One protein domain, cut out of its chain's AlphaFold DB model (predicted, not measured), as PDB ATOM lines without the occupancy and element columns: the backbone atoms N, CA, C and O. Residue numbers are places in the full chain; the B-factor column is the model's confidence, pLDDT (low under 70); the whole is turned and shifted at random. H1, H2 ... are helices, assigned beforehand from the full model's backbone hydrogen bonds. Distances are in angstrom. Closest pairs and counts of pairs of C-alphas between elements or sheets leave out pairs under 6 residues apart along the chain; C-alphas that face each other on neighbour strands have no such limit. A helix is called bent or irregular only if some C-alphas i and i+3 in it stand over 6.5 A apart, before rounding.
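AT A GLANCE: This is residues 10 to 40 and 80 to 219 of the 219 residues of an uncharacterized protein of Fusarium poae (UniProt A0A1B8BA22). Helices H1, H2, H3 and H5 form an up-and-down bundle, each running against the one before it, and short H4 packs on H2; residues 189 to 194 stick out. The printed part has 171 residues with five named helices, H1 to H5, and no named strand: all helix. It is compact, radius of gyration of the C-alphas 18.0 A, spans 55 by 39 by 36 A.

IN THESE COORDINATES: Find C-alpha 15 at (20.792, 8.681, 9.513); from there H1 runs 34.0 A to residue 38. Then come H2, residues 85 to 117, 49.6 A, only just irregular with C-alphas 114 and 117 7.0 A apart; H3, residues 137 to 159, 33.0 A; H4, residues 175 to 185; and H5, residues 200 to 217, which ends at C-alpha 217 at (35.388, 9.392, -8.822).

HOW THE PARTS SIT: See H1 touch H3, closest C-alphas Leu 27 and Ile 155, 5.8 A. H3 touches H5, closest C-alphas Val 142 and Ala 211, 4.6 A, at a shallow tilt of 21 degrees, opposite ways. H2 touches H4 with residues 88 to 96 alone, closest C-alphas Thr 92 and Leu 181, 5.7 A. H1 and H5 are apart. Every O i to N i+4 pair is within hydrogen-bond range in H1, H3, H4 and H5, and 28 of 29 in H2.

THE WHOLE: Across the cut, residues 41 to 79, C-alphas 40 and 80 are 10.3 A apart. Links H2 to H3, H3 to H4 and H4 to H5 are long. Confidence is low, for instance, at residues 115 to 138.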
ATOM      1  N   THR A  10      19.159  14.791  12.617       47.12
ATOM      2  CA  THR A  10      18.516  15.033  13.918       47.12
ATOM      3  C   THR A  10      19.595  14.928  14.994       47.12
ATOM      4  O   THR A  10      20.423  14.022  14.931       47.12
ATOM      5  N   ASP A  11      19.613  15.855  15.954       49.88
ATOM      6  CA  ASP A  11      20.560  15.873  17.085       49.88
ATOM      7  C   ASP A  11      22.048  15.763  16.683       49.88
ATOM      8  O   ASP A  11      22.811  15.009  17.281       49.88
ATOM      9  N   ASP A  12      22.465  16.484  15.635       54.06
ATOM     10  CA  ASP A  12      23.831  16.468  15.078       54.06
ATOM     11  C   ASP A  12      24.313  15.107  14.531       54.06
ATOM     12  O   ASP A  12      25.499  14.920  14.237       54.06
ATOM     13  N   ILE A  13      23.397  14.154  14.335       57.16
ATOM     14  CA  ILE A  13      23.683  12.816  13.813       57.16
ATOM     15  C   ILE A  13      22.937  12.618  12.490       57.16
ATOM     16  O   ILE A  13      21.732  12.848  12.369       57.16
ATOM     17  N   THR A  14      23.654  12.168  11.458       68.94
ATOM     18  CA  THR A  14      23.020  11.764  10.195       68.94
ATOM     19  C   THR A  14      22.404  10.368  10.332       68.94
ATOM     20  O   THR A  14      22.941   9.525  11.050       68.94
ATOM     21  N   LEU A  15      21.336  10.054   9.585       72.00
ATOM     22  CA  LEU A  15      20.792   8.681   9.513       72.00
ATOM     23  C   LEU A  15      21.885   7.632   9.221       72.00
ATOM     24  O   LEU A  15      21.846   6.518   9.734       72.00
ATOM     25  N   VAL A  16      22.884   8.013   8.426       72.00
ATOM     26  CA  VAL A  16      24.062   7.205   8.089       72.00
ATOM     27  C   VAL A  16      24.876   6.888   9.348       72.00
ATOM     28  O   VAL A  16      25.104   5.718   9.645       72.00
ATOM     29  N   ASP A  17      25.253   7.902  10.128       69.88
ATOM     30  CA  ASP A  17      26.001   7.733  11.381       69.88
ATOM     31  C   ASP A  17      25.215   6.918  12.414       69.88
ATOM     32  O   ASP A  17      25.757   6.009  13.046       69.88
ATOM     33  N   TYR A  18      23.919   7.213  12.544       76.19
ATOM     34  CA  TYR A  18      23.021   6.495  13.441       76.19
ATOM     35  C   TYR A  18      22.909   5.015  13.059       76.19
ATOM     36  O   TYR A  18      23.074   4.146  13.912       76.19
ATOM     37  N   SER A  19      22.708   4.711  11.771       82.19
ATOM     38  CA  SER A  19      22.570   3.332  11.283       82.19
ATOM     39  C   SER A  19      23.816   2.481  11.546       82.19
ATOM     40  O   SER A  19      23.694   1.337  11.980       82.19
ATOM     41  N   ILE A  20      25.017   3.049  11.372       81.62
ATOM     42  CA  ILE A  20      26.277   2.366  11.689       81.62
ATOM     43  C   ILE A  20      26.380   2.097  13.188       81.62
ATOM     44  O   ILE A  20      26.687   0.971  13.577       81.62
ATOM     45  N   LYS A  21      26.088   3.101  14.021       80.19
ATOM     46  CA  LYS A  21      26.143   2.961  15.478       80.19
ATOM     47  C   LYS A  21      25.191   1.870  15.973       80.19
ATOM     48  O   LYS A  21      25.617   0.978  16.699       80.19
ATOM     49  N   VAL A  22      23.930   1.901  15.542       85.88
ATOM     50  CA  VAL A  22      22.930   0.901  15.948       85.88
ATOM     51  C   VAL A  22      23.322  -0.494  15.458       85.88
ATOM     52  O   VAL A  22      23.214  -1.457  16.213       85.88
ATOM     53  N   ALA A  23      23.836  -0.627  14.232       88.44
ATOM     54  CA  ALA A  23      24.309  -1.913  13.722       88.44
ATOM     55  C   ALA A  23      25.512  -2.459  14.518       88.44
ATOM     56  O   ALA A  23      25.583  -3.663  14.762       88.44
ATOM     57  N   GLN A  24      26.436  -1.595  14.953       85.00
ATOM     58  CA  GLN A  24      27.540  -1.979  15.841       85.00
ATOM     59  C   GLN A  24      27.029  -2.434  17.210       85.00
ATOM     60  O   GLN A  24      27.405  -3.507  17.668       85.00
ATOM     61  N   GLU A  25      26.165  -1.646  17.853       85.94
ATOM     62  CA  GLU A  25      25.586  -1.986  19.159       85.94
ATOM     63  C   GLU A  25      24.825  -3.314  19.101       85.94
ATOM     64  O   GLU A  25      25.006  -4.176  19.961       85.94
ATOM     65  N   PHE A  26      24.046  -3.527  18.040       92.06
ATOM     66  CA  PHE A  26      23.355  -4.787  17.813       92.06
ATOM     67  C   PHE A  26      24.329  -5.959  17.651       92.06
ATOM     68  O   PHE A  26      24.174  -6.983  18.315       92.06
ATOM     69  N   LEU A  27      25.373  -5.807  16.833       88.94
ATOM     70  CA  LEU A  27      26.409  -6.827  16.660       88.94
ATOM     71  C   LEU A  27      27.104  -7.177  17.987       88.94
ATOM     72  O   LEU A  27      27.338  -8.354  18.251       88.94
ATOM     73  N   LEU A  28      27.382  -6.193  18.847       85.88
ATOM     74  CA  LEU A  28      27.965  -6.436  20.172       85.88
ATOM     75  C   LEU A  28      27.046  -7.270  21.064       85.88
ATOM     76  O   LEU A  28      27.509  -8.204  21.721       85.88
ATOM     77  N   VAL A  29      25.747  -6.960  21.070       90.25
ATOM     78  CA  VAL A  29      24.750  -7.745  21.809       90.25
ATOM     79  C   VAL A  29      24.728  -9.185  21.301       90.25
ATOM     80  O   VAL A  29      24.749 -10.111  22.111       90.25
ATOM     81  N   LEU A  30      24.761  -9.391  19.981       91.00
ATOM     82  CA  LEU A  30      24.815 -10.731  19.396       91.00
ATOM     83  C   LEU A  30      26.092 -11.479  19.796       91.00
ATOM     84  O   LEU A  30      26.010 -12.614  20.249       91.00
ATOM     85  N   ILE A  31      27.269 -10.859  19.698       86.69
ATOM     86  CA  ILE A  31      28.535 -11.497  20.100       86.69
ATOM     87  C   ILE A  31      28.493 -11.905  21.576       86.69
ATOM     88  O   ILE A  31      28.923 -13.002  21.930       86.69
ATOM     89  N   LYS A  32      27.956 -11.040  22.442       85.69
ATOM     90  CA  LYS A  32      27.821 -11.336  23.868       85.69
ATOM     91  C   LYS A  32      26.905 -12.537  24.104       85.69
ATOM     92  O   LYS A  32      27.323 -13.472  24.781       85.69
ATOM     93  N   LEU A  33      25.720 -12.548  23.489       89.06
ATOM     94  CA  LEU A  33      24.793 -13.682  23.556       89.06
ATOM     95  C   LEU A  33      25.444 -14.970  23.039       89.06
ATOM     96  O   LEU A  33      25.324 -16.020  23.664       89.06
ATOM     97  N   TYR A  34      26.175 -14.886  21.927       86.75
ATOM     98  CA  TYR A  34      26.863 -16.030  21.339       86.75
ATOM     99  C   TYR A  34      27.879 -16.623  22.319       86.75
ATOM    100  O   TYR A  34      27.877 -17.832  22.555       86.75
ATOM    101  N   ASN A  35      28.709 -15.771  22.923       83.94
ATOM    102  CA  ASN A  35      29.737 -16.183  23.876       83.94
ATOM    103  C   ASN A  35      29.141 -16.761  25.164       83.94
ATOM    104  O   ASN A  35      29.653 -17.758  25.665       83.94
ATOM    105  N   GLU A  36      28.064 -16.177  25.692       84.38
ATOM    106  CA  GLU A  36      27.361 -16.702  26.873       84.38
ATOM    107  C   GLU A  36      26.821 -18.115  26.628       84.38
ATOM    108  O   GLU A  36      26.894 -18.975  27.504       84.38
ATOM    109  N   GLN A  37      26.332 -18.370  25.416       83.62
ATOM    110  CA  GLN A  37      25.700 -19.631  25.054       83.62
ATOM    111  C   GLN A  37      26.709 -20.730  24.672       83.62
ATOM    112  O   GLN A  37      26.492 -21.899  24.980       83.62
ATOM    113  N   HIS A  38      27.813 -20.368  24.012       81.38
ATOM    114  CA  HIS A  38      28.785 -21.324  23.459       81.38
ATOM    115  C   HIS A  38      30.092 -21.431  24.261       81.38
ATOM    116  O   HIS A  38      30.830 -22.412  24.118       81.38
ATOM    117  N   CYS A  39      30.399 -20.432  25.096       79.38
ATOM    118  CA  CYS A  39      31.661 -20.301  25.831       79.38
ATOM    119  C   CYS A  39      31.464 -19.784  27.277       79.38
ATOM    120  O   CYS A  39      32.148 -18.836  27.683       79.38
ATOM    121  N   PRO A  40      30.593 -20.402  28.104       70.50
ATOM    122  CA  PRO A  40      30.234 -19.882  29.431       70.50
ATOM    123  C   PRO A  40      31.426 -19.766  30.401       70.50
ATOM    124  O   PRO A  40      31.415 -18.927  31.297       70.50
ATOM    125  N   ALA A  80      25.160 -25.378  22.000       77.50
ATOM    126  CA  ALA A  80      24.120 -24.507  22.527       77.50
ATOM    127  C   ALA A  80      22.703 -25.053  22.274       77.50
ATOM    128  O   ALA A  80      22.398 -25.538  21.182       77.50
ATOM    129  N   GLU A  81      21.808 -24.911  23.257       83.31
ATOM    130  CA  GLU A  81      20.364 -25.071  23.035       83.31
ATOM    131  C   GLU A  81      19.813 -23.917  22.187       83.31
ATOM    132  O   GLU A  81      20.355 -22.818  22.256       83.31
ATOM    133  N   PRO A  82      18.727 -24.095  21.414       86.25
ATOM    134  CA  PRO A  82      18.116 -23.000  20.664       86.25
ATOM    135  C   PRO A  82      17.726 -21.814  21.556       86.25
ATOM    136  O   PRO A  82      17.229 -21.997  22.666       86.25
ATOM    137  N   LEU A  83      17.868 -20.588  21.040       89.50
ATOM    138  CA  LEU A  83      17.398 -19.394  21.748       89.50
ATOM    139  C   LEU A  83      15.893 -19.470  22.031       89.50
ATOM    140  O   LEU A  83      15.123 -19.980  21.209       89.50
ATOM    141  N   ALA A  84      15.463 -18.863  23.139       92.06
ATOM    142  CA  ALA A  84      14.047 -18.655  23.410       92.06
ATOM    143  C   ALA A  84      13.372 -17.950  22.222       92.06
ATOM    144  O   ALA A  84      13.925 -17.017  21.631       92.06
ATOM    145  N   THR A  85      12.162 -18.386  21.871       90.56
ATOM    146  CA  THR A  85      11.456 -17.918  20.670       90.56
ATOM    147  C   THR A  85      11.298 -16.400  20.636       90.56
ATOM    148  O   THR A  85      11.533 -15.787  19.601       90.56
ATOM    149  N   SER A  86      10.978 -15.777  21.773       91.75
ATOM    150  CA  SER A  86      10.865 -14.319  21.890       91.75
ATOM    151  C   SER A  86      12.174 -13.591  21.563       91.75
ATOM    152  O   SER A  86      12.156 -12.570  20.876       91.75
ATOM    153  N   ILE A  87      13.317 -14.133  21.997       93.19
ATOM    154  CA  ILE A  87      14.643 -13.558  21.735       93.19
ATOM    155  C   ILE A  87      14.971 -13.671  20.247       93.19
ATOM    156  O   ILE A  87      15.342 -12.680  19.623       93.19
ATOM    157  N   ALA A  88      14.773 -14.852  19.655       92.25
ATOM    158  CA  ALA A  88      15.037 -15.068  18.234       92.25
ATOM    159  C   ALA A  88      14.162 -14.182  17.331       92.25
ATOM    160  O   ALA A  88      14.660 -13.626  16.353       92.25
ATOM    161  N   LEU A  89      12.884 -13.992  17.678       91.50
ATOM    162  CA  LEU A  89      11.988 -13.080  16.959       91.50
ATOM    163  C   LEU A  89      12.404 -11.613  17.119       91.50
ATOM    164  O   LEU A  89      12.370 -10.862  16.150       91.50
ATOM    165  N   THR A  90      12.860 -11.212  18.308       94.56
ATOM    166  CA  THR A  90      13.371  -9.851  18.539       94.56
ATOM    167  C   THR A  90      14.616  -9.585  17.693       94.56
ATOM    168  O   THR A  90      14.686  -8.573  16.999       94.56
ATOM    169  N   ILE A  91      15.571 -10.522  17.683       94.56
ATOM    170  CA  ILE A  91      16.773 -10.471  16.837       94.56
ATOM    171  C   ILE A  91      16.387 -10.377  15.358       94.56
ATOM    172  O   ILE A  91      16.914  -9.528  14.641       94.56
ATOM    173  N   THR A  92      15.447 -11.216  14.917       91.62
ATOM    174  CA  THR A  92      14.933 -11.230  13.540       91.62
ATOM    175  C   THR A  92      14.348  -9.873  13.161       91.62
ATOM    176  O   THR A  92      14.770  -9.279  12.173       91.62
ATOM    177  N   SER A  93      13.448  -9.333  13.986       91.31
ATOM    178  CA  SER A  93      12.820  -8.028  13.766       91.31
ATOM    179  C   SER A  93      13.848  -6.899  13.677       91.31
ATOM    180  O   SER A  93      13.790  -6.087  12.754       91.31
ATOM    181  N   ILE A  94      14.807  -6.839  14.610       93.44
ATOM    182  CA  ILE A  94      15.858  -5.809  14.598       93.44
ATOM    183  C   ILE A  94      16.704  -5.928  13.327       93.44
ATOM    184  O   ILE A  94      16.984  -4.922  12.678       93.44
ATOM    185  N   PHE A  95      17.085  -7.146  12.942       92.69
ATOM    186  CA  PHE A  95      17.903  -7.355  11.756       92.69
ATOM    187  C   PHE A  95      17.164  -6.957  10.471       92.69
ATOM    188  O   PHE A  95      17.725  -6.225   9.660       92.69
ATOM    189  N   VAL A  96      15.890  -7.329  10.315       90.19
ATOM    190  CA  VAL A  96      15.057  -6.915   9.170       90.19
ATOM    191  C   VAL A  96      14.925  -5.387   9.091       90.19
ATOM    192  O   VAL A  96      15.091  -4.801   8.017       90.19
ATOM    193  N   GLN A  97      14.698  -4.715  10.224       90.19
ATOM    194  CA  GLN A  97      14.636  -3.249  10.279       90.19
ATOM    195  C   GLN A  97      15.972  -2.604   9.885       90.19
ATOM    196  O   GLN A  97      15.986  -1.657   9.098       90.19
ATOM    197  N   LEU A  98      17.100  -3.142  10.362       91.38
ATOM    198  CA  LEU A  98      18.434  -2.676   9.972       91.38
ATOM    199  C   LEU A  98      18.668  -2.815   8.465       91.38
ATOM    200  O   LEU A  98      19.133  -1.868   7.833       91.38
ATOM    201  N   ILE A  99      18.319  -3.961   7.878       91.00
ATOM    202  CA  ILE A  99      18.443  -4.190   6.432       91.00
ATOM    203  C   ILE A  99      17.579  -3.199   5.647       91.00
ATOM    204  O   ILE A  99      18.065  -2.605   4.688       91.00
ATOM    205  N   THR A 100      16.354  -2.938   6.101       88.81
ATOM    206  CA  THR A 100      15.447  -1.955   5.481       88.81
ATOM    207  C   THR A 100      16.035  -0.538   5.510       88.81
ATOM    208  O   THR A 100      15.998   0.182   4.511       88.81
ATOM    209  N   ILE A 101      16.633  -0.130   6.635       87.38
ATOM    210  CA  ILE A 101      17.304   1.173   6.759       87.38
ATOM    211  C   ILE A 101      18.510   1.245   5.818       87.38
ATOM    212  O   ILE A 101      18.683   2.234   5.104       87.38
ATOM    213  N   PHE A 102      19.340   0.202   5.782       89.25
ATOM    214  CA  PHE A 102      20.488   0.152   4.885       89.25
ATOM    215  C   PHE A 102      20.075   0.180   3.409       89.25
ATOM    216  O   PHE A 102      20.734   0.845   2.610       89.25
ATOM    217  N   GLU A 103      18.975  -0.473   3.041       89.69
ATOM    218  CA  GLU A 103      18.404  -0.406   1.697       89.69
ATOM    219  C   GLU A 103      17.970   1.021   1.335       89.69
ATOM    220  O   GLU A 103      18.348   1.539   0.280       89.69
ATOM    221  N   LEU A 104      17.253   1.702   2.233       85.69
ATOM    222  CA  LEU A 104      16.856   3.098   2.046       85.69
ATOM    223  C   LEU A 104      18.079   4.007   1.844       85.69
ATOM    224  O   LEU A 104      18.117   4.822   0.916       85.69
ATOM    225  N   VAL A 105      19.104   3.854   2.685       83.06
ATOM    226  CA  VAL A 105      20.340   4.636   2.574       83.06
ATOM    227  C   VAL A 105      21.065   4.332   1.262       83.06
ATOM    228  O   VAL A 105      21.507   5.264   0.584       83.06
ATOM    229  N   LEU A 106      21.160   3.062   0.860       86.19
ATOM    230  CA  LEU A 106      21.752   2.670  -0.417       86.19
ATOM    231  C   LEU A 106      21.024   3.331  -1.591       86.19
ATOM    232  O   LEU A 106      21.689   3.896  -2.458       86.19
ATOM    233  N   ASN A 107      19.690   3.308  -1.602       84.31
ATOM    234  CA  ASN A 107      18.881   3.941  -2.644       84.31
ATOM    235  C   ASN A 107      19.164   5.447  -2.728       84.31
ATOM    236  O   ASN A 107      19.390   5.984  -3.815       84.31
ATOM    237  N   HIS A 108      19.255   6.130  -1.585       79.12
ATOM    238  CA  HIS A 108      19.635   7.541  -1.555       79.12
ATOM    239  C   HIS A 108      21.048   7.792  -2.095       79.12
ATOM    240  O   HIS A 108      21.251   8.757  -2.838       79.12
ATOM    241  N   ILE A 109      22.024   6.948  -1.749       77.12
ATOM    242  CA  ILE A 109      23.393   7.081  -2.260       77.12
ATOM    243  C   ILE A 109      23.426   6.810  -3.769       77.12
ATOM    244  O   ILE A 109      24.035   7.590  -4.496       77.12
ATOM    245  N   ALA A 110      22.753   5.764  -4.251       80.44
ATOM    246  CA  ALA A 110      22.714   5.390  -5.662       80.44
ATOM    247  C   ALA A 110      22.135   6.515  -6.534       80.44
ATOM    248  O   ALA A 110      22.815   6.983  -7.447       80.44
ATOM    249  N   ILE A 111      20.959   7.047  -6.174       76.62
ATOM    250  CA  ILE A 111      20.332   8.187  -6.870       76.62
ATOM    251  C   ILE A 111      21.274   9.395  -6.899       76.62
ATOM    252  O   ILE A 111      21.346  10.132  -7.884       76.62
ATOM    253  N   ARG A 112      21.998   9.638  -5.802       70.88
ATOM    254  CA  ARG A 112      22.963  10.737  -5.744       70.88
ATOM    255  C   ARG A 112      24.157  10.496  -6.654       70.88
ATOM    256  O   ARG A 112      24.534  11.432  -7.348       70.88
ATOM    257  N   VAL A 113      24.712   9.286  -6.671       72.44
ATOM    258  CA  VAL A 113      25.837   8.906  -7.536       72.44
ATOM    259  C   VAL A 113      25.467   9.036  -9.014       72.44
ATOM    260  O   VAL A 113      26.244   9.604  -9.774       72.44
ATOM    261  N   GLU A 114      24.273   8.599  -9.414       74.88
ATOM    262  CA  GLU A 114      23.778   8.736 -10.794       74.88
ATOM    263  C   GLU A 114      23.664  10.196 -11.238       74.88
ATOM    264  O   GLU A 114      23.931  10.531 -12.389       74.88
ATOM    265  N   ARG A 115      23.298  11.089 -10.314       69.81
ATOM    266  CA  ARG A 115      23.121  12.515 -10.598       69.81
ATOM    267  C   ARG A 115      24.419  13.321 -10.571       69.81
ATOM    268  O   ARG A 115      24.367  14.497 -10.919       69.81
ATOM    269  N   LEU A 116      25.561  12.732 -10.202       65.62
ATOM    270  CA  LEU A 116      26.842  13.452 -10.109       65.62
ATOM    271  C   LEU A 116      27.314  14.031 -11.450       65.62
ATOM    272  O   LEU A 116      28.014  15.037 -11.453       65.62
ATOM    273  N   THR A 117      26.936  13.421 -12.574       60.00
ATOM    274  CA  THR A 117      27.301  13.894 -13.921       60.00
ATOM    275  C   THR A 117      26.458  15.079 -14.394       60.00
ATOM    276  O   THR A 117      26.913  15.846 -15.234       60.00
ATOM    277  N   ILE A 118      25.241  15.228 -13.860       61.84
ATOM    278  CA  ILE A 118      24.270  16.261 -14.258       61.84
ATOM    279  C   ILE A 118      24.308  17.437 -13.278       61.84
ATOM    280  O   ILE A 118      24.247  18.590 -13.684       61.84
ATOM    281  N   ASN A 119      24.430  17.137 -11.986       59.53
ATOM    282  CA  ASN A 119      24.528  18.104 -10.902       59.53
ATOM    283  C   ASN A 119      25.769  17.757 -10.069       59.53
ATOM    284  O   ASN A 119      25.636  17.071  -9.044       59.53
ATOM    285  N   PRO A 120      26.975  18.168 -10.512       55.16
ATOM    286  CA  PRO A 120      28.179  17.975  -9.725       55.16
ATOM    287  C   PRO A 120      27.959  18.630  -8.365       55.16
ATOM    288  O   PRO A 120      27.572  19.792  -8.268       55.16
ATOM    289  N   THR A 121      28.126  17.855  -7.298       53.06
ATOM    290  CA  THR A 121      27.995  18.385  -5.943       53.06
ATOM    291  C   THR A 121      29.010  19.500  -5.752       53.06
ATOM    292  O   THR A 121      30.210  19.227  -5.758       53.06
ATOM    293  N   GLU A 122      28.531  20.722  -5.519       45.44
ATOM    294  CA  GLU A 122      29.344  21.741  -4.867       45.44
ATOM    295  C   GLU A 122      29.919  21.133  -3.583       45.44
ATOM    296  O   GLU A 122      29.235  20.396  -2.855       45.44
ATOM    297  N   SER A 123      31.207  21.370  -3.340       45.03
ATOM    298  CA  SER A 123      31.860  20.955  -2.105       45.03
ATOM    299  C   SER A 123      31.065  21.531  -0.939       45.03
ATOM    300  O   SER A 123      31.051  22.745  -0.757       45.03
ATOM    301  N   VAL A 124      30.382  20.680  -0.167       43.41
ATOM    302  CA  VAL A 124      29.686  21.126   1.043       43.41
ATOM    303  C   VAL A 124      30.771  21.649   1.986       43.41
ATOM    304  O   VAL A 124      31.591  20.836   2.422       43.41
ATOM    305  N   PRO A 125      30.825  22.962   2.288       38.00
ATOM    306  CA  PRO A 125      32.008  23.561   2.907       38.00
ATOM    307  C   PRO A 125      32.320  23.006   4.300       38.00
ATOM    308  O   PRO A 125      33.429  23.164   4.795       38.00
ATOM    309  N   VAL A 126      31.360  22.339   4.944       43.06
ATOM    310  CA  VAL A 126      31.491  21.877   6.325       43.06
ATOM    311  C   VAL A 126      30.719  20.572   6.532       43.06
ATOM    312  O   VAL A 126      29.823  20.498   7.367       43.06
ATOM    313  N   LEU A 127      31.008  19.516   5.762       41.06
ATOM    314  CA  LEU A 127      30.417  18.214   6.083       41.06
ATOM    315  C   LEU A 127      31.172  17.563   7.252       41.06
ATOM    316  O   LEU A 127      32.193  16.891   7.077       41.06
ATOM    317  N   ILE A 128      30.651  17.788   8.457       47.47
ATOM    318  CA  ILE A 128      31.061  17.086   9.672       47.47
ATOM    319  C   ILE A 128      30.375  15.725   9.649       47.47
ATOM    320  O   ILE A 128      29.186  15.619   9.921       47.47
ATOM    321  N   VAL A 129      31.123  14.685   9.292       44.56
ATOM    322  CA  VAL A 129      30.673  13.301   9.481       44.56
ATOM    323  C   VAL A 129      31.501  12.755  10.615       44.56
ATOM    324  O   VAL A 129      32.737  12.713  10.546       44.56
ATOM    325  N   CYS A 130      30.788  12.423  11.686       44.12
ATOM    326  CA  CYS A 130      31.361  11.929  12.920       44.12
ATOM    327  C   CYS A 130      32.346  12.925  13.568       44.12
ATOM    328  O   CYS A 130      33.486  12.597  13.843       44.12
ATOM    329  N   GLY A 131      31.995  14.194  13.756       43.66
ATOM    330  CA  GLY A 131      32.879  15.138  14.466       43.66
ATOM    331  C   GLY A 131      34.202  15.505  13.764       43.66
ATOM    332  O   GLY A 131      35.008  16.229  14.343       43.66
ATOM    333  N   ARG A 132      34.454  15.056  12.521       44.22
ATOM    334  CA  ARG A 132      35.560  15.554  11.683       44.22
ATOM    335  C   ARG A 132      35.036  16.225  10.424       44.22
ATOM    336  O   ARG A 132      34.224  15.652   9.700       44.22
ATOM    337  N   LEU A 133      35.593  17.397  10.130       49.38
ATOM    338  CA  LEU A 133      35.510  18.039   8.824       49.38
ATOM    339  C   LEU A 133      36.211  17.125   7.807       49.38
ATOM    340  O   LEU A 133      37.443  17.090   7.767       49.38
ATOM    341  N   GLN A 134      35.474  16.327   7.029       49.72
ATOM    342  CA  GLN A 134      36.117  15.631   5.912       49.72
ATOM    343  C   GLN A 134      36.017  16.476   4.655       49.72
ATOM    344  O   GLN A 134      34.946  16.926   4.262       49.72
ATOM    345  N   GLN A 135      37.161  16.636   4.001       49.81
ATOM    346  CA  GLN A 135      37.305  17.473   2.816       49.81
ATOM    347  C   GLN A 135      36.749  16.816   1.535       49.81
ATOM    348  O   GLN A 135      36.631  17.494   0.521       49.81
ATOM    349  N   MET A 136      36.410  15.514   1.549       59.47
ATOM    350  CA  MET A 136      36.046  14.748   0.344       59.47
ATOM    351  C   MET A 136      34.807  13.850   0.558       59.47
ATOM    352  O   MET A 136      34.934  12.753   1.109       59.47
ATOM    353  N   PRO A 137      33.625  14.243   0.044       62.75
ATOM    354  CA  PRO A 137      32.384  13.463   0.130       62.75
ATOM    355  C   PRO A 137      32.498  12.017  -0.386       62.75
ATOM    356  O   PRO A 137      31.919  11.086   0.173       62.75
ATOM    357  N   CYS A 138      33.300  11.790  -1.432       68.25
ATOM    358  CA  CYS A 138      33.512  10.451  -1.985       68.25
ATOM    359  C   CYS A 138      34.200   9.502  -0.991       68.25
ATOM    360  O   CYS A 138      33.914   8.309  -0.996       68.25
ATOM    361  N   VAL A 139      35.074  10.009  -0.113       70.81
ATOM    362  CA  VAL A 139      35.761   9.186   0.898       70.81
ATOM    363  C   VAL A 139      34.783   8.726   1.976       70.81
ATOM    364  O   VAL A 139      34.787   7.553   2.337       70.81
ATOM    365  N   GLN A 140      33.896   9.612   2.432       70.12
ATOM    366  CA  GLN A 140      32.861   9.279   3.416       70.12
ATOM    367  C   GLN A 140      31.913   8.207   2.879       70.12
ATOM    368  O   GLN A 140      31.626   7.232   3.568       70.12
ATOM    369  N   GLY A 141      31.475   8.355   1.624       74.81
ATOM    370  CA  GLY A 141      30.619   7.360   0.984       74.81
ATOM    371  C   GLY A 141      31.300   5.994   0.841       74.81
ATOM    372  O   GLY A 141      30.655   4.976   1.068       74.81
ATOM    373  N   VAL A 142      32.604   5.957   0.538       77.81
ATOM    374  CA  VAL A 142      33.388   4.709   0.487       77.81
ATOM    375  C   VAL A 142      33.446   4.037   1.861       77.81
ATOM    376  O   VAL A 142      33.061   2.876   1.973       77.81
ATOM    377  N   VAL A 143      33.837   4.779   2.905       75.25
ATOM    378  CA  VAL A 143      33.934   4.256   4.280       75.25
ATOM    379  C   VAL A 143      32.587   3.722   4.762       75.25
ATOM    380  O   VAL A 143      32.530   2.631   5.324       75.25
ATOM    381  N   PHE A 144      31.496   4.447   4.509       79.25
ATOM    382  CA  PHE A 144      30.160   3.992   4.886       79.25
ATOM    383  C   PHE A 144      29.756   2.704   4.162       79.25
ATOM    384  O   PHE A 144      29.284   1.763   4.801       79.25
ATOM    385  N   CYS A 145      29.945   2.641   2.840       83.94
ATOM    386  CA  CYS A 145      29.574   1.463   2.060       83.94
ATOM    387  C   CYS A 145      30.355   0.225   2.520       83.94
ATOM    388  O   CYS A 145      29.774  -0.842   2.690       83.94
ATOM    389  N   GLU A 146      31.661   0.358   2.756       83.62
ATOM    390  CA  GLU A 146      32.500  -0.755   3.211       83.62
ATOM    391  C   GLU A 146      32.212  -1.148   4.663       83.62
ATOM    392  O   GLU A 146      32.117  -2.337   4.969       83.62
ATOM    393  N   GLY A 147      31.984  -0.169   5.544       80.38
ATOM    394  CA  GLY A 147      31.541  -0.424   6.912       80.38
ATOM    395  C   GLY A 147      30.210  -1.174   6.958       80.38
ATOM    396  O   GLY A 147      30.088  -2.156   7.684       80.38
ATOM    397  N   SER A 148      29.251  -0.786   6.115       86.69
ATOM    398  CA  SER A 148      27.955  -1.466   5.992       86.69
ATOM    399  C   SER A 148      28.117  -2.910   5.507       86.69
ATOM    400  O   SER A 148      27.509  -3.820   6.067       86.69
ATOM    401  N   VAL A 149      28.980  -3.150   4.509       88.94
ATOM    402  CA  VAL A 149      29.283  -4.509   4.022       88.94
ATOM    403  C   VAL A 149      29.824  -5.393   5.142       88.94
ATOM    404  O   VAL A 149      29.350  -6.520   5.304       88.94
ATOM    405  N   ASN A 150      30.785  -4.881   5.911       85.50
ATOM    406  CA  ASN A 150      31.404  -5.622   7.003       85.50
ATOM    407  C   ASN A 150      30.414  -5.887   8.144       85.50
ATOM    408  O   ASN A 150      30.298  -7.024   8.589       85.50
ATOM    409  N   LEU A 151      29.654  -4.877   8.577       87.38
ATOM    410  CA  LEU A 151      28.671  -5.021   9.656       87.38
ATOM    411  C   LEU A 151      27.585  -6.040   9.314       87.38
ATOM    412  O   LEU A 151      27.349  -6.953  10.102       87.38
ATOM    413  N   ILE A 152      26.979  -5.935   8.126       90.88
ATOM    414  CA  ILE A 152      25.966  -6.900   7.678       90.88
ATOM    415  C   ILE A 152      26.573  -8.307   7.626       90.88
ATOM    416  O   ILE A 152      25.975  -9.248   8.139       90.88
ATOM    417  N   GLY A 153      27.779  -8.452   7.066       88.75
ATOM    418  CA  GLY A 153      28.447  -9.749   6.957       88.75
ATOM    419  C   GLY A 153      28.778 -10.376   8.314       88.75
ATOM    420  O   GLY A 153      28.604 -11.579   8.492       88.75
ATOM    421  N   ASN A 154      29.208  -9.573   9.287       86.69
ATOM    422  CA  ASN A 154      29.476 -10.049  10.641       86.69
ATOM    423  C   ASN A 154      28.195 -10.449  11.366       86.69
ATOM    424  O   ASN A 154      28.176 -11.505  11.985       86.69
ATOM    425  N   ILE A 155      27.125  -9.655  11.261       91.00
ATOM    426  CA  ILE A 155      25.823 -10.014  11.836       91.00
ATOM    427  C   ILE A 155      25.342 -11.341  11.231       91.00
ATOM    428  O   ILE A 155      25.004 -12.256  11.976       91.00
ATOM    429  N   GLU A 156      25.402 -11.502   9.902       90.00
ATOM    430  CA  GLU A 156      25.082 -12.774   9.236       90.00
ATOM    431  C   GLU A 156      25.940 -13.941   9.757       90.00
ATOM    432  O   GLU A 156      25.424 -15.051   9.901       90.00
ATOM    433  N   ARG A 157      27.228 -13.707  10.048       86.62
ATOM    434  CA  ARG A 157      28.137 -14.717  10.613       86.62
ATOM    435  C   ARG A 157      27.714 -15.123  12.024       86.62
ATOM    436  O   ARG A 157      27.499 -16.307  12.253       86.62
ATOM    437  N   VAL A 158      27.531 -14.169  12.942       88.56
ATOM    438  CA  VAL A 158      27.153 -14.470  14.339       88.56
ATOM    439  C   VAL A 158      25.782 -15.148  14.413       88.56
ATOM    440  O   VAL A 158      25.575 -16.059  15.214       88.56
ATOM    441  N   LEU A 159      24.846 -14.758  13.543       90.69
ATOM    442  CA  LEU A 159      23.536 -15.403  13.454       90.69
ATOM    443  C   LEU A 159      23.586 -16.813  12.843       90.69
ATOM    444  O   LEU A 159      22.645 -17.574  13.037       90.69
ATOM    445  N   GLY A 160      24.652 -17.176  12.120       88.12
ATOM    446  CA  GLY A 160      24.760 -18.454  11.405       88.12
ATOM    447  C   GLY A 160      24.050 -18.484  10.046       88.12
ATOM    448  O   GLY A 160      23.706 -19.553   9.551       88.12
ATOM    449  N   VAL A 161      23.801 -17.322   9.435       83.00
ATOM    450  CA  VAL A 161      23.022 -17.177   8.187       83.00
ATOM    451  C   VAL A 161      23.916 -17.179   6.937       83.00
ATOM    452  O   VAL A 161      23.460 -17.546   5.849       83.00
ATOM    453  N   GLY A 162      25.185 -16.783   7.074       68.12
ATOM    454  CA  GLY A 162      26.143 -16.684   5.966       68.12
ATOM    455  C   GLY A 162      26.518 -18.031   5.324       68.12
ATOM    456  O   GLY A 162      26.438 -19.086   5.950       68.12
ATOM    457  N   ARG A 163      26.972 -18.008   4.057       57.19
ATOM    458  CA  ARG A 163      27.564 -19.197   3.413       57.19
ATOM    459  C   ARG A 163      28.895 -19.516   4.090       57.19
ATOM    460  O   ARG A 163      29.871 -18.797   3.904       57.19
ATOM    461  N   MET A 164      28.904 -20.591   4.863       56.31
ATOM    462  CA  MET A 164      30.082 -21.071   5.573       56.31
ATOM    463  C   MET A 164      31.048 -21.717   4.583       56.31
ATOM    464  O   MET A 164      30.651 -22.593   3.817       56.31
ATOM    465  N   LEU A 165      32.310 -21.285   4.595       43.22
ATOM    466  CA  LEU A 165      33.357 -21.876   3.759       43.22
ATOM    467  C   LEU A 165      33.733 -23.297   4.214       43.22
ATOM    468  O   LEU A 165      34.131 -24.086   3.370       43.22
ATOM    469  N   ASP A 166      33.512 -23.642   5.490       49.03
ATOM    470  CA  ASP A 166      33.958 -24.923   6.069       49.03
ATOM    471  C   ASP A 166      32.899 -25.677   6.898       49.03
ATOM    472  O   ASP A 166      33.223 -26.640   7.591       49.03
ATOM    473  N   GLY A 167      31.625 -25.262   6.865       49.78
ATOM    474  CA  GLY A 167      30.515 -25.985   7.520       49.78
ATOM    475  C   GLY A 167      30.648 -26.213   9.038       49.78
ATOM    476  O   GLY A 167      29.902 -27.013   9.594       49.78
ATOM    477  N   LYS A 168      31.607 -25.547   9.699       51.94
ATOM    478  CA  LYS A 168      31.996 -25.766  11.104       51.94
ATOM    479  C   LYS A 168      31.647 -24.623  12.058       51.94
ATOM    480  O   LYS A 168      31.784 -24.808  13.264       51.94
ATOM    481  N   GLU A 169      31.232 -23.459  11.563       57.09
ATOM    482  CA  GLU A 169      30.822 -22.360  12.443       57.09
ATOM    483  C   GLU A 169      29.389 -22.597  12.925       57.09
ATOM    484  O   GLU A 169      28.455 -22.690  12.135       57.09
ATOM    485  N   VAL A 170      29.216 -22.726  14.238       69.75
ATOM    486  CA  VAL A 170      27.895 -22.723  14.872       69.75
ATOM    487  C   VAL A 170      27.474 -21.260  15.011       69.75
ATOM    488  O   VAL A 170      28.294 -20.427  15.382       69.75
ATOM    489  N   GLY A 171      26.230 -20.928  14.666       86.00
ATOM    490  CA  GLY A 171      25.665 -19.592  14.868       86.00
ATOM    491  C   GLY A 171      24.675 -19.557  16.030       86.00
ATOM    492  O   GLY A 171      24.261 -20.597  16.534       86.00
ATOM    493  N   LEU A 172      24.256 -18.354  16.425       89.12
ATOM    494  CA  LEU A 172      23.228 -18.139  17.458       89.12
ATOM    495  C   LEU A 172      21.882 -18.794  17.134       89.12
ATOM    496  O   LEU A 172      21.187 -19.270  18.032       89.12
ATOM    497  N   LEU A 173      21.462 -18.732  15.868       90.56
ATOM    498  CA  LEU A 173      20.140 -19.192  15.467       90.56
ATOM    499  C   LEU A 173      20.180 -20.675  15.109       90.56
ATOM    500  O   LEU A 173      21.017 -21.134  14.333       90.56
ATOM    501  N   SER A 174      19.207 -21.421  15.627       89.69
ATOM    502  CA  SER A 174      18.966 -22.793  15.180       89.69
ATOM    503  C   SER A 174      18.476 -22.821  13.722       89.69
ATOM    504  O   SER A 174      17.905 -21.833  13.251       89.69
ATOM    505  N   PRO A 175      18.581 -23.962  13.011       88.75
ATOM    506  CA  PRO A 175      18.112 -24.075  11.626       88.75
ATOM    507  C   PRO A 175      16.665 -23.603  11.422       88.75
ATOM    508  O   PRO A 175      16.391 -22.837  10.506       88.75
ATOM    509  N   ARG A 176      15.754 -23.955  12.342       87.94
ATOM    510  CA  ARG A 176      14.347 -23.519  12.282       87.94
ATOM    511  C   ARG A 176      14.186 -22.004  12.425       87.94
ATOM    512  O   ARG A 176      13.322 -21.419  11.787       87.94
ATOM    513  N   GLN A 177      14.993 -21.363  13.268       91.25
ATOM    514  CA  GLN A 177      14.961 -19.907  13.454       91.25
ATOM    515  C   GLN A 177      15.572 -19.175  12.256       91.25
ATOM    516  O   GLN A 177      15.090 -18.109  11.886       91.25
ATOM    517  N   ILE A 178      16.586 -19.767  11.620       89.31
ATOM    518  CA  ILE A 178      17.129 -19.274  10.352       89.31
ATOM    519  C   ILE A 178      16.060 -19.333   9.259       89.31
ATOM    520  O   ILE A 178      15.950 -18.387   8.485       89.31
ATOM    521  N   ASP A 179      15.262 -20.400   9.198       87.69
ATOM    522  CA  ASP A 179      14.180 -20.513   8.215       87.69
ATOM    523  C   ASP A 179      13.095 -19.449   8.426       87.69
ATOM    524  O   ASP A 179      12.638 -18.855   7.453       87.69
ATOM    525  N   VAL A 180      12.742 -19.138   9.681       88.00
ATOM    526  CA  VAL A 180      11.837 -18.018  10.005       88.00
ATOM    527  C   VAL A 180      12.434 -16.690   9.542       88.00
ATOM    528  O   VAL A 180      11.782 -15.961   8.803       88.00
ATOM    529  N   LEU A 181      13.689 -16.398   9.899       88.50
ATOM    530  CA  LEU A 181      14.370 -15.178   9.457       88.50
ATOM    531  C   LEU A 181      14.426 -15.080   7.927       88.50
ATOM    532  O   LEU A 181      14.195 -14.014   7.365       88.50
ATOM    533  N   ARG A 182      14.725 -16.183   7.237       85.25
ATOM    534  CA  ARG A 182      14.694 -16.219   5.772       85.25
ATOM    535  C   ARG A 182      13.294 -15.950   5.251       85.25
ATOM    536  O   ARG A 182      13.192 -15.164   4.331       85.25
ATOM    537  N   GLY A 183      12.250 -16.530   5.841       82.38
ATOM    538  CA  GLY A 183      10.860 -16.274   5.458       82.38
ATOM    539  C   GLY A 183      10.451 -14.804   5.585       82.38
ATOM    540  O   GLY A 183       9.763 -14.299   4.705       82.38
ATOM    541  N   GLU A 184      10.930 -14.106   6.618       81.56
ATOM    542  CA  GLU A 184      10.708 -12.661   6.802       81.56
ATOM    543  C   GLU A 184      11.492 -11.797   5.794       81.56
ATOM    544  O   GLU A 184      11.099 -10.673   5.494       81.56
ATOM    545  N   MET A 185      12.611 -12.309   5.271       75.38
ATOM    546  CA  MET A 185      13.443 -11.621   4.273       75.38
ATOM    547  C   MET A 185      13.159 -12.055   2.827       75.38
ATOM    548  O   MET A 185      13.669 -11.424   1.904       75.38
ATOM    549  N   ASP A 186      12.441 -13.159   2.606       66.81
ATOM    550  CA  ASP A 186      12.242 -13.733   1.276       66.81
ATOM    551  C   ASP A 186      11.125 -12.997   0.538       66.81
ATOM    552  O   ASP A 186      10.048 -12.714   1.066       66.81
ATOM    553  N   GLU A 187      11.374 -12.736  -0.743       53.72
ATOM    554  CA  GLU A 187      10.563 -11.859  -1.587       53.72
ATOM    555  C   GLU A 187       9.135 -12.389  -1.830       53.72
ATOM    556  O   GLU A 187       8.259 -11.684  -2.334       53.72
ATOM    557  N   ARG A 188       8.891 -13.651  -1.460       45.97
ATOM    558  CA  ARG A 188       7.696 -14.431  -1.802       45.97
ATOM    559  C   ARG A 188       6.577 -14.381  -0.761       45.97
ATOM    560  O   ARG A 188       5.482 -14.845  -1.066       45.97
ATOM    561  N   CYS A 189       6.814 -13.828   0.430       43.31
ATOM    562  CA  CYS A 189       5.821 -13.757   1.513       43.31
ATOM    563  C   CYS A 189       5.123 -12.388   1.632       43.31
ATOM    564  O   CYS A 189       4.660 -12.004   2.704       43.31
ATOM    565  N   SER A 190       4.986 -11.640   0.534       42.25
ATOM    566  CA  SER A 190       4.166 -10.422   0.501       42.25
ATOM    567  C   SER A 190       2.680 -10.764   0.314       42.25
ATOM    568  O   SER A 190       2.119 -10.684  -0.774       42.25
ATOM    569  N   VAL A 191       1.999 -11.127   1.406       41.12
ATOM    570  CA  VAL A 191       0.520 -11.249   1.434       41.12
ATOM    571  C   VAL A 191      -0.171  -9.865   1.445       41.12
ATOM    572  O   VAL A 191      -1.394  -9.760   1.414       41.12
ATOM    573  N   GLY A 192       0.588  -8.768   1.405       40.94
ATOM    574  CA  GLY A 192       0.067  -7.415   1.221       40.94
ATOM    575  C   GLY A 192       1.008  -6.578   0.365       40.94
ATOM    576  O   GLY A 192       2.214  -6.812   0.368       40.94
ATOM    577  N   ALA A 193       0.451  -5.610  -0.367       43.56
ATOM    578  CA  ALA A 193       1.191  -4.628  -1.156       43.56
ATOM    579  C   ALA A 193       2.141  -3.818  -0.250       43.56
ATOM    580  O   ALA A 193       1.770  -2.784   0.298       43.56
ATOM    581  N   GLY A 194       3.352  -4.328  -0.053       51.69
ATOM    582  CA  GLY A 194       4.359  -3.779   0.840       51.69
ATOM    583  C   GLY A 194       5.746  -4.040   0.270       51.69
ATOM    584  O   GLY A 194       6.003  -5.107  -0.285       51.69
ATOM    585  N   HIS A 195       6.604  -3.023   0.361       59.00
ATOM    586  CA  HIS A 195       7.995  -3.049  -0.092       59.00
ATOM    587  C   HIS A 195       8.709  -4.315   0.387       59.00
ATOM    588  O   HIS A 195       8.691  -4.640   1.572       59.00
ATOM    589  N   THR A 196       9.322  -5.028  -0.549       66.94
ATOM    590  CA  THR A 196      10.044  -6.264  -0.277       66.94
ATOM    591  C   THR A 196      11.456  -5.942   0.195       66.94
ATOM    592  O   THR A 196      12.194  -5.257  -0.508       66.94
ATOM    593  N   VAL A 197      11.835  -6.428   1.380       72.94
ATOM    594  CA  VAL A 197      13.157  -6.165   1.962       72.94
ATOM    595  C   VAL A 197      14.232  -6.877   1.147       72.94
ATOM    596  O   VAL A 197      14.161  -8.082   0.915       72.94
ATOM    597  N   MET A 198      15.254  -6.139   0.719       81.81
ATOM    598  CA  MET A 198      16.344  -6.713  -0.065       81.81
ATOM    599  C   MET A 198      17.144  -7.752   0.732       81.81
ATOM    600  O   MET A 198      17.595  -7.491   1.847       81.81
ATOM    601  N   ALA A 199      17.441  -8.901   0.112       85.94
ATOM    602  CA  ALA A 199      18.301  -9.912   0.722       85.94
ATOM    603  C   ALA A 199      19.671  -9.320   1.143       85.94
ATOM    604  O   ALA A 199      20.327  -8.658   0.323       85.94
ATOM    605  N   PRO A 200      20.182  -9.613   2.359       87.56
ATOM    606  CA  PRO A 200      21.419  -9.009   2.871       87.56
ATOM    607  C   PRO A 200      22.633  -9.184   1.947       87.56
ATOM    608  O   PRO A 200      23.414  -8.255   1.739       87.56
ATOM    609  N   ALA A 201      22.776 -10.351   1.312       87.00
ATOM    610  CA  ALA A 201      23.847 -10.610   0.350       87.00
ATOM    611  C   ALA A 201      23.777  -9.695  -0.887       87.00
ATOM    612  O   ALA A 201      24.812  -9.226  -1.378       87.00
ATOM    613  N   THR A 202      22.568  -9.418  -1.384       89.00
ATOM    614  CA  THR A 202      22.341  -8.480  -2.491       89.00
ATOM    615  C   THR A 202      22.693  -7.065  -2.056       89.00
ATOM    616  O   THR A 202      23.441  -6.379  -2.758       89.00
ATOM    617  N   LEU A 203      22.254  -6.667  -0.862       90.06
ATOM    618  CA  LEU A 203      22.529  -5.353  -0.297       90.06
ATOM    619  C   LEU A 203      24.038  -5.103  -0.143       90.06
ATOM    620  O   LEU A 203      24.558  -4.096  -0.629       90.06
ATOM    621  N   ARG A 204      24.783  -6.076   0.404       91.50
ATOM    622  CA  ARG A 204      26.255  -6.028   0.484       91.50
ATOM    623  C   ARG A 204      26.908  -5.894  -0.889       91.50
ATOM    624  O   ARG A 204      27.817  -5.084  -1.073       91.50
ATOM    625  N   LYS A 205      26.446  -6.664  -1.877       91.69
ATOM    626  CA  LYS A 205      26.966  -6.590  -3.250       91.69
ATOM    627  C   LYS A 205      26.770  -5.194  -3.846       91.69
ATOM    628  O   LYS A 205      27.677  -4.690  -4.508       91.69
ATOM    629  N   LEU A 206      25.611  -4.572  -3.633       91.62
ATOM    630  CA  LEU A 206      25.322  -3.235  -4.149       91.62
ATOM    631  C   LEU A 206      26.132  -2.148  -3.434       91.62
ATOM    632  O   LEU A 206      26.735  -1.321  -4.118       91.62
ATOM    633  N   PHE A 207      26.260  -2.198  -2.105       90.69
ATOM    634  CA  PHE A 207      27.176  -1.309  -1.382       90.69
ATOM    635  C   PHE A 207      28.615  -1.433  -1.888       90.69
ATOM    636  O   PHE A 207      29.264  -0.423  -2.161       90.69
ATOM    637  N   GLY A 208      29.102  -2.659  -2.105       88.81
ATOM    638  CA  GLY A 208      30.431  -2.895  -2.672       88.81
ATOM    639  C   GLY A 208      30.609  -2.273  -4.063       88.81
ATOM    640  O   GLY A 208      31.656  -1.685  -4.354       88.81
ATOM    641  N   LYS A 209      29.577  -2.334  -4.917       90.75
ATOM    642  CA  LYS A 209      29.578  -1.662  -6.228       90.75
ATOM    643  C   LYS A 209      29.635  -0.142  -6.090       90.75
ATOM    644  O   LYS A 209      30.470   0.483  -6.742       90.75
ATOM    645  N   VAL A 210      28.789   0.443  -5.241       85.94
ATOM    646  CA  VAL A 210      28.749   1.893  -4.999       85.94
ATOM    647  C   VAL A 210      30.090   2.392  -4.455       85.94
ATOM    648  O   VAL A 210      30.634   3.361  -4.985       85.94
ATOM    649  N   ALA A 211      30.696   1.682  -3.498       85.12
ATOM    650  CA  ALA A 211      32.051   1.972  -3.024       85.12
ATOM    651  C   ALA A 211      33.073   1.950  -4.176       85.12
ATOM    652  O   ALA A 211      33.926   2.829  -4.287       85.12
ATOM    653  N   GLY A 212      32.971   0.961  -5.070       85.12
ATOM    654  CA  GLY A 212      33.777   0.870  -6.289       85.12
ATOM    655  C   GLY A 212      33.675   2.107  -7.181       85.12
ATOM    656  O   GLY A 212      34.703   2.618  -7.626       85.12
ATOM    657  N   ILE A 213      32.459   2.608  -7.406       83.81
ATOM    658  CA  ILE A 213      32.206   3.813  -8.208       83.81
ATOM    659  C   ILE A 213      32.791   5.048  -7.518       83.81
ATOM    660  O   ILE A 213      33.572   5.777  -8.126       83.81
ATOM    661  N   LEU A 214      32.499   5.248  -6.232       78.56
ATOM    662  CA  LEU A 214      32.991   6.399  -5.469       78.56
ATOM    663  C   LEU A 214      34.526   6.459  -5.409       78.56
ATOM    664  O   LEU A 214      35.104   7.540  -5.512       78.56
ATOM    665  N   ARG A 215      35.214   5.308  -5.323       79.88
ATOM    666  CA  ARG A 215      36.689   5.252  -5.403       79.88
ATOM    667  C   ARG A 215      37.233   5.682  -6.765       79.88
ATOM    668  O   ARG A 215      38.334   6.222  -6.808       79.88
ATOM    669  N   ARG A 216      36.502   5.429  -7.856       80.31
ATOM    670  CA  ARG A 216      36.894   5.873  -9.204       80.31
ATOM    671  C   ARG A 216      36.722   7.377  -9.362       80.31
ATOM    672  O   ARG A 216      37.606   7.998  -9.920       80.31
ATOM    673  N   ILE A 217      35.646   7.941  -8.811       71.88
ATOM    674  CA  ILE A 217      35.388   9.392  -8.822       71.88
ATOM    675  C   ILE A 217      36.412  10.155  -7.961       71.88
ATOM    676  O   ILE A 217      36.686  11.319  -8.209       71.88
ATOM    677  N   ARG A 218      36.992   9.504  -6.943       63.31
ATOM    678  CA  ARG A 218      38.065  10.076  -6.113       63.31
ATOM    679  C   ARG A 218      39.394  10.275  -6.866       63.31
ATOM    680  O   ARG A 218      40.241  11.002  -6.357       63.31
ATOM    681  N   ARG A 219      39.638   9.536  -7.953       51.88
ATOM    682  CA  ARG A 219      40.890   9.611  -8.726       51.88
ATOM    683  C   ARG A 219      40.783  10.687  -9.789       51.88
ATOM    684  O   ARG A 219      41.819  11.344 -10.001       51.88
TER     685      ARG A 219